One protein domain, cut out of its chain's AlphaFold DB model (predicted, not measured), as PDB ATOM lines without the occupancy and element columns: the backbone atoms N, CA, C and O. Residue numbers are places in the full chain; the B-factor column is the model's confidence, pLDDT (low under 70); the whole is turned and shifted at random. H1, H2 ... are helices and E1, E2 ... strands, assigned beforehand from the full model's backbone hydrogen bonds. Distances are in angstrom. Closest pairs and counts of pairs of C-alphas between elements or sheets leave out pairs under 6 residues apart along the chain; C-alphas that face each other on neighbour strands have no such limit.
ATOM      1  N   GLY A 316      48.382  -1.421  43.603       68.81
ATOM      2  CA  GLY A 316      47.706  -1.048  42.340       68.81
ATOM      3  C   GLY A 316      46.180  -1.255  42.328       68.81
ATOM      4  O   GLY A 316      45.628  -1.815  43.271       68.81
ATOM      5  N   LEU A 317      45.502  -0.815  41.251       76.50
ATOM      6  CA  LEU A 317      44.065  -1.059  41.018       76.50
ATOM      7  C   LEU A 317      43.781  -2.566  40.898       76.50
ATOM      8  O   LEU A 317      44.444  -3.269  40.135       76.50
ATOM      9  N   GLN A 318      42.780  -3.047  41.631       78.69
ATOM     10  CA  GLN A 318      42.394  -4.454  41.706       78.69
ATOM     11  C   GLN A 318      41.118  -4.667  40.877       78.69
ATOM     12  O   GLN A 318      40.062  -4.170  41.268       78.69
ATOM     13  N   PRO A 319      41.168  -5.355  39.725       80.50
ATOM     14  CA  PRO A 319      39.966  -5.655  38.954       80.50
ATOM     15  C   PRO A 319      39.141  -6.743  39.656       80.50
ATOM     16  O   PRO A 319      39.623  -7.853  39.869       80.50
ATOM     17  N   HIS A 320      37.888  -6.433  39.991       80.94
ATOM     18  CA  HIS A 320      36.950  -7.327  40.684       80.94
ATOM     19  C   HIS A 320      35.808  -7.842  39.786       80.94
ATOM     20  O   HIS A 320      34.876  -8.484  40.266       80.94
ATOM     21  N   GLY A 321      35.920  -7.632  38.471       82.12
ATOM     22  CA  GLY A 321      35.024  -8.193  37.456       82.12
ATOM     23  C   GLY A 321      34.069  -7.177  36.825       82.12
ATOM     24  O   GLY A 321      34.141  -5.975  37.088       82.12
ATOM     25  N   THR A 322      33.198  -7.680  35.950       85.00
ATOM     26  CA  THR A 322      32.158  -6.906  35.260       85.00
ATOM     27  C   THR A 322      30.812  -7.137  35.939       85.00
ATOM     28  O   THR A 322      30.439  -8.289  36.163       85.00
ATOM     29  N   VAL A 323      30.085  -6.066  36.245       85.00
ATOM     30  CA  VAL A 323      28.756  -6.094  36.878       85.00
ATOM     31  C   VAL A 323      27.814  -5.125  36.159       85.00
ATOM     32  O   VAL A 323      28.275  -4.185  35.515       85.00
ATOM     33  N   ALA A 324      26.500  -5.332  36.250       86.62
ATOM     34  CA  ALA A 324      25.541  -4.291  35.878       86.62
ATOM     35  C   ALA A 324      25.536  -3.192  36.948       86.62
ATOM     36  O   ALA A 324      25.865  -3.456  38.105       86.62
ATOM     37  N   PHE A 325      25.139  -1.967  36.607       88.06
ATOM     38  CA  PHE A 325      25.153  -0.858  37.563       88.06
ATOM     39  C   PHE A 325      24.262  -1.121  38.783       88.06
ATOM     40  O   PHE A 325      24.625  -0.780  39.905       88.06
ATOM     41  N   ALA A 326      23.120  -1.781  38.574       84.62
ATOM     42  CA  ALA A 326      22.212  -2.176  39.651       84.62
ATOM     43  C   ALA A 326      22.828  -3.197  40.628       84.62
ATOM     44  O   ALA A 326      22.403  -3.263  41.780       84.62
ATOM     45  N   ASP A 327      23.826  -3.957  40.174       88.06
ATOM     46  CA  ASP A 327      24.517  -4.995  40.947       88.06
ATOM     47  C   ASP A 327      25.862  -4.507  41.507       88.06
ATOM     48  O   ASP A 327      26.640  -5.291  42.059       88.06
ATOM     49  N   LEU A 328      26.165  -3.215  41.364       85.75
ATOM     50  CA  LEU A 328      27.364  -2.634  41.938       85.75
ATOM     51  C   LEU A 328      27.306  -2.734  43.476       85.75
ATOM     52  O   LEU A 328      26.328  -2.265  44.069       85.75
ATOM     53  N   PRO A 329      28.327  -3.309  44.150       85.88
ATOM     54  CA  PRO A 329      28.313  -3.426  45.602       85.88
ATOM     55  C   PRO A 329      28.193  -2.063  46.283       85.88
ATOM     56  O   PRO A 329      28.693  -1.052  45.784       85.88
ATOM     57  N   ALA A 330      27.571  -2.037  47.461       83.62
ATOM     58  CA  ALA A 330      27.494  -0.821  48.255       83.62
ATOM     59  C   ALA A 330      28.906  -0.308  48.574       83.62
ATOM     60  O   ALA A 330      29.813  -1.079  48.889       83.62
ATOM     61  N   LEU A 331      29.096   1.010  48.527       83.38
ATOM     62  CA  LEU A 331      30.421   1.619  48.649       83.38
ATOM     63  C   LEU A 331      31.127   1.299  49.989       83.38
ATOM     64  O   LEU A 331      32.358   1.263  50.052       83.38
ATOM     65  N   ALA A 332      30.371   1.012  51.052       83.19
ATOM     66  CA  ALA A 332      30.907   0.579  52.346       83.19
ATOM     67  C   ALA A 332      31.572  -0.814  52.305       83.19
ATOM     68  O   ALA A 332      32.502  -1.063  53.069       83.19
ATOM     69  N   ASP A 333      31.152  -1.685  51.385       85.56
ATOM     70  CA  ASP A 333      31.596  -3.082  51.295       85.56
ATOM     71  C   ASP A 333      32.786  -3.273  50.337       85.56
ATOM     72  O   ASP A 333      33.229  -4.391  50.070       85.56
ATOM     73  N   VAL A 334      33.324  -2.171  49.813       84.75
ATOM     74  CA  VAL A 334      34.395  -2.149  48.814       84.75
ATOM     75  C   VAL A 334      35.655  -1.521  49.414       84.75
ATOM     76  O   VAL A 334      35.591  -0.509  50.119       84.75
ATOM     77  N   SER A 335      36.826  -2.100  49.128       84.06
ATOM     78  CA  SER A 335      38.120  -1.539  49.546       84.06
ATOM     79  C   SER A 335      38.644  -0.516  48.535       84.06
ATOM     80  O   SER A 335      38.377  -0.611  47.338       84.06
ATOM     81  N   THR A 336      39.409   0.472  49.010       81.44
ATOM     82  CA  THR A 336      40.065   1.454  48.126       81.44
ATOM     83  C   THR A 336      40.908   0.731  47.075       81.44
ATOM     84  O   THR A 336      41.689  -0.158  47.415       81.44
ATOM     85  N   GLY A 337      40.763   1.116  45.806       78.62
ATOM     86  CA  GLY A 337      41.484   0.516  44.683       78.62
ATOM     87  C   GLY A 337      40.774  -0.661  44.010       78.62
ATOM     88  O   GLY A 337      41.246  -1.103  42.964       78.62
ATOM     89  N   TRP A 338      39.641  -1.146  44.534       88.12
ATOM     90  CA  TRP A 338      38.794  -2.108  43.816       88.12
ATOM     91  C   TRP A 338      38.111  -1.427  42.632       88.12
ATOM     92  O   TRP A 338      37.505  -0.363  42.781       88.12
ATOM     93  N   MET A 339      38.209  -2.058  41.465       87.69
ATOM     94  CA  MET A 339      37.686  -1.572  40.195       87.69
ATOM     95  C   MET A 339      36.709  -2.585  39.601       87.69
ATOM     96  O   MET A 339      37.019  -3.773  39.490       87.69
ATOM     97  N   PHE A 340      35.560  -2.088  39.167       87.06
ATOM     98  CA  PHE A 340      34.511  -2.841  38.497       87.06
ATOM     99  C   PHE A 340      34.274  -2.258  37.106       87.06
ATOM    100  O   PHE A 340      34.339  -1.046  36.903       87.06
ATOM    101  N   ASN A 341      33.993  -3.121  36.139       87.25
ATOM    102  CA  ASN A 341      33.525  -2.701  34.823       87.25
ATOM    103  C   ASN A 341      31.993  -2.723  34.814       87.25
ATOM    104  O   ASN A 341      31.412  -3.749  35.163       87.25
ATOM    105  N   ILE A 342      31.346  -1.623  34.431       87.56
ATOM    106  CA  ILE A 342      29.886  -1.538  34.379       87.56
ATOM    107  C   ILE A 342      29.391  -1.886  32.982       87.56
ATOM    108  O   ILE A 342      29.726  -1.211  32.012       87.56
ATOM    109  N   SER A 343      28.600  -2.952  32.867       83.75
ATOM    110  CA  SER A 343      28.210  -3.517  31.569       83.75
ATOM    111  C   SER A 343      27.111  -2.755  30.819       83.75
ATOM    112  O   SER A 343      26.920  -2.995  29.629       83.75
ATOM    113  N   ASP A 344      26.380  -1.870  31.488       78.94
ATOM    114  CA  ASP A 344      25.203  -1.153  30.989       78.94
ATOM    115  C   ASP A 344      25.353   0.371  31.123       78.94
ATOM    116  O   ASP A 344      26.185   0.870  31.878       78.94
ATOM    117  N   GLU A 345      24.593   1.130  30.324       84.50
ATOM    118  CA  GLU A 345      24.530   2.589  30.474       84.50
ATOM    119  C   GLU A 345      23.838   2.905  31.796       84.50
ATOM    120  O   GLU A 345      22.767   2.370  32.087       84.50
ATOM    121  N   PHE A 346      24.440   3.781  32.591       85.62
ATOM    122  CA  PHE A 346      23.915   4.129  33.900       85.62
ATOM    123  C   PHE A 346      23.936   5.628  34.130       85.62
ATOM    124  O   PHE A 346      24.638   6.379  33.459       85.62
ATOM    125  N   THR A 347      23.137   6.075  35.091       82.56
ATOM    126  CA  THR A 347      23.163   7.462  35.550       82.56
ATOM    127  C   THR A 347      23.851   7.512  36.904       82.56
ATOM    128  O   THR A 347      23.491   6.742  37.796       82.56
ATOM    129  N   THR A 348      24.837   8.392  37.064       83.94
ATOM    130  CA  THR A 348      25.561   8.549  38.330       83.94
ATOM    131  C   THR A 348      24.606   8.905  39.474       83.94
ATOM    132  O   THR A 348      23.623   9.629  39.284       83.94
ATOM    133  N   THR A 349      24.904   8.398  40.672       84.81
ATOM    134  CA  THR A 349      24.242   8.741  41.944       84.81
ATOM    135  C   THR A 349      25.117   9.700  42.762       84.81
ATOM    136  O   THR A 349      26.220  10.048  42.347       84.81
ATOM    137  N   ASP A 350      24.663  10.145  43.938       84.31
ATOM    138  CA  ASP A 350      25.440  11.058  44.800       84.31
ATOM    139  C   ASP A 350      26.747  10.439  45.346       84.31
ATOM    140  O   ASP A 350      27.679  11.158  45.736       84.31
ATOM    141  N   ASP A 351      26.835   9.106  45.318       83.69
ATOM    142  CA  ASP A 351      28.021   8.335  45.705       83.69
ATOM    143  C   ASP A 351      29.158   8.449  44.679       83.69
ATOM    144  O   ASP A 351      30.293   8.068  44.966       83.69
ATOM    145  N   PHE A 352      28.877   9.010  43.499       87.88
ATOM    146  CA  PHE A 352      29.876   9.293  42.478       87.88
ATOM    147  C   PHE A 352      30.568  10.637  42.710       87.88
ATOM    148  O   PHE A 352      29.990  11.598  43.235       87.88
ATOM    149  N   LYS A 353      31.833  10.727  42.300       83.25
ATOM    150  CA  LYS A 353      32.621  11.959  42.350       83.25
ATOM    151  C   LYS A 353      32.006  13.077  41.530       83.25
ATOM    152  O   LYS A 353      32.061  14.228  41.957       83.25
ATOM    153  N   GLU A 354      31.404  12.749  40.394       75.50
ATOM    154  CA  GLU A 354      30.795  13.726  39.498       75.50
ATOM    155  C   GLU A 354      29.401  14.190  39.972       75.50
ATOM    156  O   GLU A 354      28.839  15.115  39.384       75.50
ATOM    157  N   GLY A 355      28.859  13.593  41.045       78.69
ATOM    158  CA  GLY A 355      27.513  13.859  41.571       78.69
ATOM    159  C   GLY A 355      26.397  13.190  40.759       78.69
ATOM    160  O   GLY A 355      26.643  12.638  39.682       78.69
ATOM    161  N   ALA A 356      25.161  13.217  41.269       81.62
ATOM    162  CA  ALA A 356      24.038  12.547  40.616       81.62
ATOM    163  C   ALA A 356      23.613  13.195  39.283       81.62
ATOM    164  O   ALA A 356      23.621  14.419  39.138       81.62
ATOM    165  N   GLY A 357      23.149  12.370  38.337       76.38
ATOM    166  CA  GLY A 357      22.440  12.816  37.129       76.38
ATOM    167  C   GLY A 357      23.231  12.793  35.814       76.38
ATOM    168  O   GLY A 357      22.667  13.160  34.783       76.38
ATOM    169  N   ASN A 358      24.494  12.350  35.803       75.38
ATOM    170  CA  ASN A 358      25.274  12.205  34.568       75.38
ATOM    171  C   ASN A 358      25.036  10.831  33.938       75.38
ATOM    172  O   ASN A 358      25.182   9.817  34.612       75.38
ATOM    173  N   VAL A 359      24.717  10.785  32.643       78.12
ATOM    174  CA  VAL A 359      24.573   9.526  31.897       78.12
ATOM    175  C   VAL A 359      25.949   9.059  31.417       78.12
ATOM    176  O   VAL A 359      26.622   9.772  30.670       78.12
ATOM    177  N   ILE A 360      26.356   7.867  31.848       80.38
ATOM    178  CA  ILE A 360      27.631   7.224  31.528       80.38
ATOM    179  C   ILE A 360      27.359   6.018  30.625       80.38
ATOM    180  O   ILE A 360      26.563   5.156  31.003       80.38
ATOM    181  N   PRO A 361      28.008   5.922  29.452       73.12
ATOM    182  CA  PRO A 361      27.768   4.827  28.520       73.12
ATOM    183  C   PRO A 361      28.199   3.473  29.098       73.12
ATOM    184  O   PRO A 361      29.122   3.388  29.913       73.12
ATOM    185  N   ALA A 362      27.570   2.406  28.603       78.62
ATOM    186  CA  ALA A 362      27.943   1.025  28.901       78.62
ATOM    187  C   ALA A 362      29.440   0.760  28.659       78.62
ATOM    188  O   ALA A 362      30.017   1.216  27.669       78.62
ATOM    189  N   GLY A 363      30.055  -0.025  29.545       78.88
ATOM    190  CA  GLY A 363      31.464  -0.420  29.497       78.88
ATOM    191  C   GLY A 363      32.413   0.474  30.300       78.88
ATOM    192  O   GLY A 363      33.623   0.231  30.280       78.88
ATOM    193  N   ALA A 364      31.907   1.494  30.999       83.19
ATOM    194  CA  ALA A 364      32.733   2.358  31.833       83.19
ATOM    195  C   ALA A 364      33.305   1.600  33.043       83.19
ATOM    196  O   ALA A 364      32.615   0.819  33.697       83.19
ATOM    197  N   ASN A 365      34.579   1.847  33.354       84.81
ATOM    198  CA  ASN A 365      35.205   1.312  34.559       84.81
ATOM    199  C   ASN A 365      35.020   2.299  35.701       84.81
ATOM    200  O   ASN A 365      35.294   3.489  35.540       84.81
ATOM    201  N   ILE A 366      34.604   1.791  36.850       87.00
ATOM    202  CA  ILE A 366      34.443   2.576  38.063       87.00
ATOM    203  C   ILE A 366      35.262   1.944  39.175       87.00
ATOM    204  O   ILE A 366      35.400   0.721  39.251       87.00
ATOM    205  N   TYR A 367      35.842   2.765  40.033       86.69
ATOM    206  CA  TYR A 367      36.664   2.280  41.132       86.69
ATOM    207  C   TYR A 367      36.400   3.087  42.394       86.69
ATOM    208  O   TYR A 367      35.993   4.250  42.321       86.69
ATOM    209  N   LYS A 368      36.620   2.456  43.554       87.44
ATOM    210  CA  LYS A 368      36.563   3.161  44.834       87.44
ATOM    211  C   LYS A 368      37.875   3.905  45.047       87.44
ATOM    212  O   LYS A 368      38.941   3.292  45.179       87.44
ATOM    213  N   THR A 369      37.789   5.223  45.097       80.88
ATOM    214  CA  THR A 369      38.910   6.104  45.418       80.88
ATOM    215  C   THR A 369      39.184   6.128  46.924       80.88
ATOM    216  O   THR A 369      38.382   5.675  47.742       80.88
ATOM    217  N   SER A 370      40.339   6.673  47.314       82.31
ATOM    218  CA  SER A 370      40.728   6.824  48.724       82.31
ATOM    219  C   SER A 370      39.862   7.814  49.513       82.31
ATOM    220  O   SER A 370      39.923   7.811  50.737       82.31
ATOM    221  N   ASP A 371      39.063   8.645  48.841       81.75
ATOM    222  CA  ASP A 371      38.097   9.573  49.443       81.75
ATOM    223  C   ASP A 371      36.662   9.019  49.493       81.75
ATOM    224  O   ASP A 371      35.710   9.782  49.621       81.75
ATOM    225  N   GLU A 372      36.524   7.690  49.424       85.44
ATOM    226  CA  GLU A 372      35.267   6.957  49.619       85.44
ATOM    227  C   GLU A 372      34.133   7.412  48.693       85.44
ATOM    228  O   GLU A 372      32.982   7.555  49.103       85.44
ATOM    229  N   LYS A 373      34.454   7.603  47.413       87.06
ATOM    230  CA  LYS A 373      33.466   7.782  46.349       87.06
ATOM    231  C   LYS A 373      33.726   6.820  45.199       87.06
ATOM    232  O   LYS A 373      34.832   6.301  45.039       87.06
ATOM    233  N   TRP A 374      32.685   6.570  44.414       87.75
ATOM    234  CA  TRP A 374      32.849   5.989  43.093       87.75
ATOM    235  C   TRP A 374      33.390   7.063  42.156       87.75
ATOM    236  O   TRP A 374      32.906   8.191  42.152       87.75
ATOM    237  N   ASP A 375      34.398   6.730  41.367       86.06
ATOM    238  CA  ASP A 375      34.926   7.614  40.330       86.06
ATOM    239  C   ASP A 375      34.844   6.881  38.996       86.06
ATOM    240  O   ASP A 375      35.247   5.713  38.903       86.06
ATOM    241  N   VAL A 376      34.281   7.534  37.977       82.12
ATOM    242  CA  VAL A 376      34.259   6.970  36.631       82.12
ATOM    243  C   VAL A 376      35.617   7.234  36.006       82.12
ATOM    244  O   VAL A 376      36.061   8.372  35.871       82.12
ATOM    245  N   LEU A 377      36.294   6.172  35.577       78.81
ATOM    246  CA  LEU A 377      37.565   6.285  34.874       78.81
ATOM    247  C   LEU A 377      37.309   6.938  33.496       78.81
ATOM    248  O   LEU A 377      36.923   6.272  32.535       78.81
ATOM    249  N   ALA A 378      37.435   8.267  33.434       60.91
ATOM    250  CA  ALA A 378      36.928   9.099  32.348       60.91
ATOM    251  C   ALA A 378      37.525   8.782  30.961       60.91
ATOM    252  O   ALA A 378      38.738   8.812  30.757       60.91
ATOM    253  N   GLY A 379      36.637   8.608  29.973       52.62
ATOM    254  CA  GLY A 379      36.907   8.773  28.543       52.62
ATOM    255  C   GLY A 379      35.959   9.828  27.959       52.62
ATOM    256  O   GLY A 379      34.834   9.519  27.587       52.62
ATOM    257  N   THR A 380      36.376  11.095  27.926       44.91
ATOM    258  CA  THR A 380      35.558  12.241  27.475       44.91
ATOM    259  C   THR A 380      35.240  12.219  25.970       44.91
ATOM    260  O   THR A 380      36.176  12.084  25.178       44.91
ATOM    261  N   PRO A 381      34.001  12.519  25.527       51.22
ATOM    262  CA  PRO A 381      33.742  13.027  24.182       51.22
ATOM    263  C   PRO A 381      33.834  14.569  24.148       51.22
ATOM    264  O   PRO A 381      33.195  15.272  24.927       51.22
ATOM    265  N   VAL A 382      34.642  15.112  23.233       54.56
ATOM    266  CA  VAL A 382      34.854  16.561  23.033       54.56
ATOM    267  C   VAL A 382      33.635  17.258  22.402       54.56
ATOM    268  O   VAL A 382      33.090  16.800  21.401       54.56
ATOM    269  N   THR A 383      33.232  18.419  22.937       58.06
ATOM    270  CA  THR A 383      32.075  19.224  22.476       58.06
ATOM    271  C   THR A 383      32.383  20.189  21.302       58.06
ATOM    272  O   THR A 383      31.464  20.810  20.756       58.06
ATOM    273  N   GLY A 384      33.653  20.282  20.868       61.09
ATOM    274  CA  GLY A 384      34.166  21.042  19.706       61.09
ATOM    275  C   GLY A 384      35.642  21.474  19.869       61.09
ATOM    276  O   GLY A 384      36.120  21.571  20.993       61.09
ATOM    277  N   ILE A 385      36.372  21.742  18.772       67.06
ATOM    278  CA  ILE A 385      37.800  22.147  18.727       67.06
ATOM    279  C   ILE A 385      37.936  23.520  18.031       67.06
ATOM    280  O   ILE A 385      37.338  23.724  16.977       67.06
ATOM    281  N   LYS A 386      38.718  24.453  18.600       65.56
ATOM    282  CA  LYS A 386      39.038  25.784  18.034       65.56
ATOM    283  C   LYS A 386      40.518  26.113  18.271       65.56
ATOM    284  O   LYS A 386      40.957  26.053  19.419       65.56
ATOM    285  N   GLY A 387      41.275  26.458  17.228       69.19
ATOM    286  CA  GLY A 387      42.654  26.954  17.362       69.19
ATOM    287  C   GLY A 387      42.720  28.335  18.031       69.19
ATOM    288  O   GLY A 387      41.739  29.079  18.024       69.19
ATOM    289  N   VAL A 388      43.870  28.718  18.607       71.12
ATOM    290  CA  VAL A 388      43.998  29.972  19.395       71.12
ATOM    291  C   VAL A 388      43.719  31.241  18.567       71.12
ATOM    292  O   VAL A 388      43.340  32.265  19.125       71.12
ATOM    293  N   GLY A 396      33.691  17.305  14.597       69.75
ATOM    294  CA  GLY A 396      34.110  16.203  13.717       69.75
ATOM    295  C   GLY A 396      35.631  16.131  13.533       69.75
ATOM    296  O   GLY A 396      36.379  16.640  14.364       69.75
ATOM    297  N   ASN A 397      36.100  15.499  12.453       59.59
ATOM    298  CA  ASN A 397      37.533  15.386  12.159       59.59
ATOM    299  C   ASN A 397      38.098  16.746  11.709       59.59
ATOM    300  O   ASN A 397      37.824  17.199  10.598       59.59
ATOM    301  N   VAL A 398      38.889  17.391  12.571       60.00
ATOM    302  CA  VAL A 398      39.537  18.691  12.323       60.00
ATOM    303  C   VAL A 398      41.045  18.479  12.175       60.00
ATOM    304  O   VAL A 398      41.676  17.918  13.065       60.00
ATOM    305  N   VAL A 399      41.633  18.938  11.068       69.19
ATOM    306  CA  VAL A 399      43.093  18.942  10.868       69.19
ATOM    307  C   VAL A 399      43.639  20.305  11.295       69.19
ATOM    308  O   VAL A 399      43.275  21.316  10.699       69.19
ATOM    309  N   LEU A 400      44.494  20.319  12.322       65.31
ATOM    310  CA  LEU A 400      45.193  21.502  12.836       65.31
ATOM    311  C   LEU A 400      46.658  21.477  12.379       65.31
ATOM    312  O   LEU A 400      47.345  20.468  12.520       65.31
ATOM    313  N   THR A 401      47.149  22.585  11.840       67.19
ATOM    314  CA  THR A 401      48.546  22.791  11.437       67.19
ATOM    315  C   THR A 401      49.307  23.594  12.493       67.19
ATOM    316  O   THR A 401      48.703  24.228  13.355       67.19
ATOM    317  N   ALA A 402      50.642  23.646  12.412       60.88
ATOM    318  CA  ALA A 402      51.465  24.483  13.300       60.88
ATOM    319  C   ALA A 402      51.050  25.975  13.295       60.88
ATOM    320  O   ALA A 402      51.235  26.674  14.291       60.88
ATOM    321  N   LYS A 403      50.418  26.447  12.207       58.91
ATOM    322  CA  LYS A 403      49.805  27.780  12.098       58.91
ATOM    323  C   LYS A 403      48.567  27.946  12.994       58.91
ATOM    324  O   LYS A 403      48.314  29.048  13.472       58.91
ATOM    325  N   ASP A 404      47.831  26.867  13.241       62.44
ATOM    326  CA  ASP A 404      46.561  26.861  13.975       62.44
ATOM    327  C   ASP A 404      46.760  26.746  15.506       62.44
ATOM    328  O   ASP A 404      45.822  26.996  16.267       62.44
ATOM    329  N   VAL A 405      47.982  26.412  15.972       65.06
ATOM    330  CA  VAL A 405      48.296  26.117  17.394       65.06
ATOM    331  C   VAL A 405      49.573  26.762  17.975       65.06
ATOM    332  O   VAL A 405      49.770  26.700  19.184       65.06
ATOM    333  N   GLY A 406      50.427  27.412  17.173       62.50
ATOM    334  CA  GLY A 406      51.440  28.362  17.669       62.50
ATOM    335  C   GLY A 406      52.707  27.818  18.366       62.50
ATOM    336  O   GLY A 406      53.187  28.485  19.281       62.50
TER     337      GLY A 406
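AT A GLANCE: This is residues 316 to 388 and 396 to 406 of the 779 residues of the protein "Peptidase S74 domain-containing protein" of Roseburia sp. AM23-20 (UniProt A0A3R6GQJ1). With little regular structure, a small four-strand sheet and long loops make a body at one end, and a tail from residue 377 makes the length, with one short helix far off. The printed part has 84 residues with four named strands and one named helix, in the order E1 E2 E3 E4 H1 along the chain; the named elements hold only 22 of the 84 residues and are mostly strand, 18 of those 22, in a mixed sheet ordered E1 E2 E3 E4. The whole is loose, radius of gyration of the C-alphas 16.8 A, spanning 53 by 26 by 22 A.

IN THESE COORDINATES: Find C-alpha 318 at (42.394, -4.454, 41.706), where E1, residues 318 to 323, begins its 14.6 A. E2 is residues 338 to 342, 13.0 A; E3 is 365 to 368; E4 is 374 to 376. H1, residues 402 to 405, ends at (48.296, 26.117, 17.394).

HOW THE PARTS SIT: E1 and E2 are parallel at 26 degrees, N 320 to O 339 being 2.8 A. E2, E3 and E4 form a meander, each strand the antiparallel neighbour of the one before, in two hairpins; look at N 340 and O 366, 2.8 A, and N 375 and O 367, 3.1 A. H1 is not on the sheet and is too short for any O i to N i+4 pair.

THE WHOLE: Residues 389 to 395 are cut out, leaving 17.9 A between C-alphas 388 and 396. The links E1 to E2 and E2 to E3 are long. Confidence is under 70 at residues 316, 378 to 387 and 396 to 406.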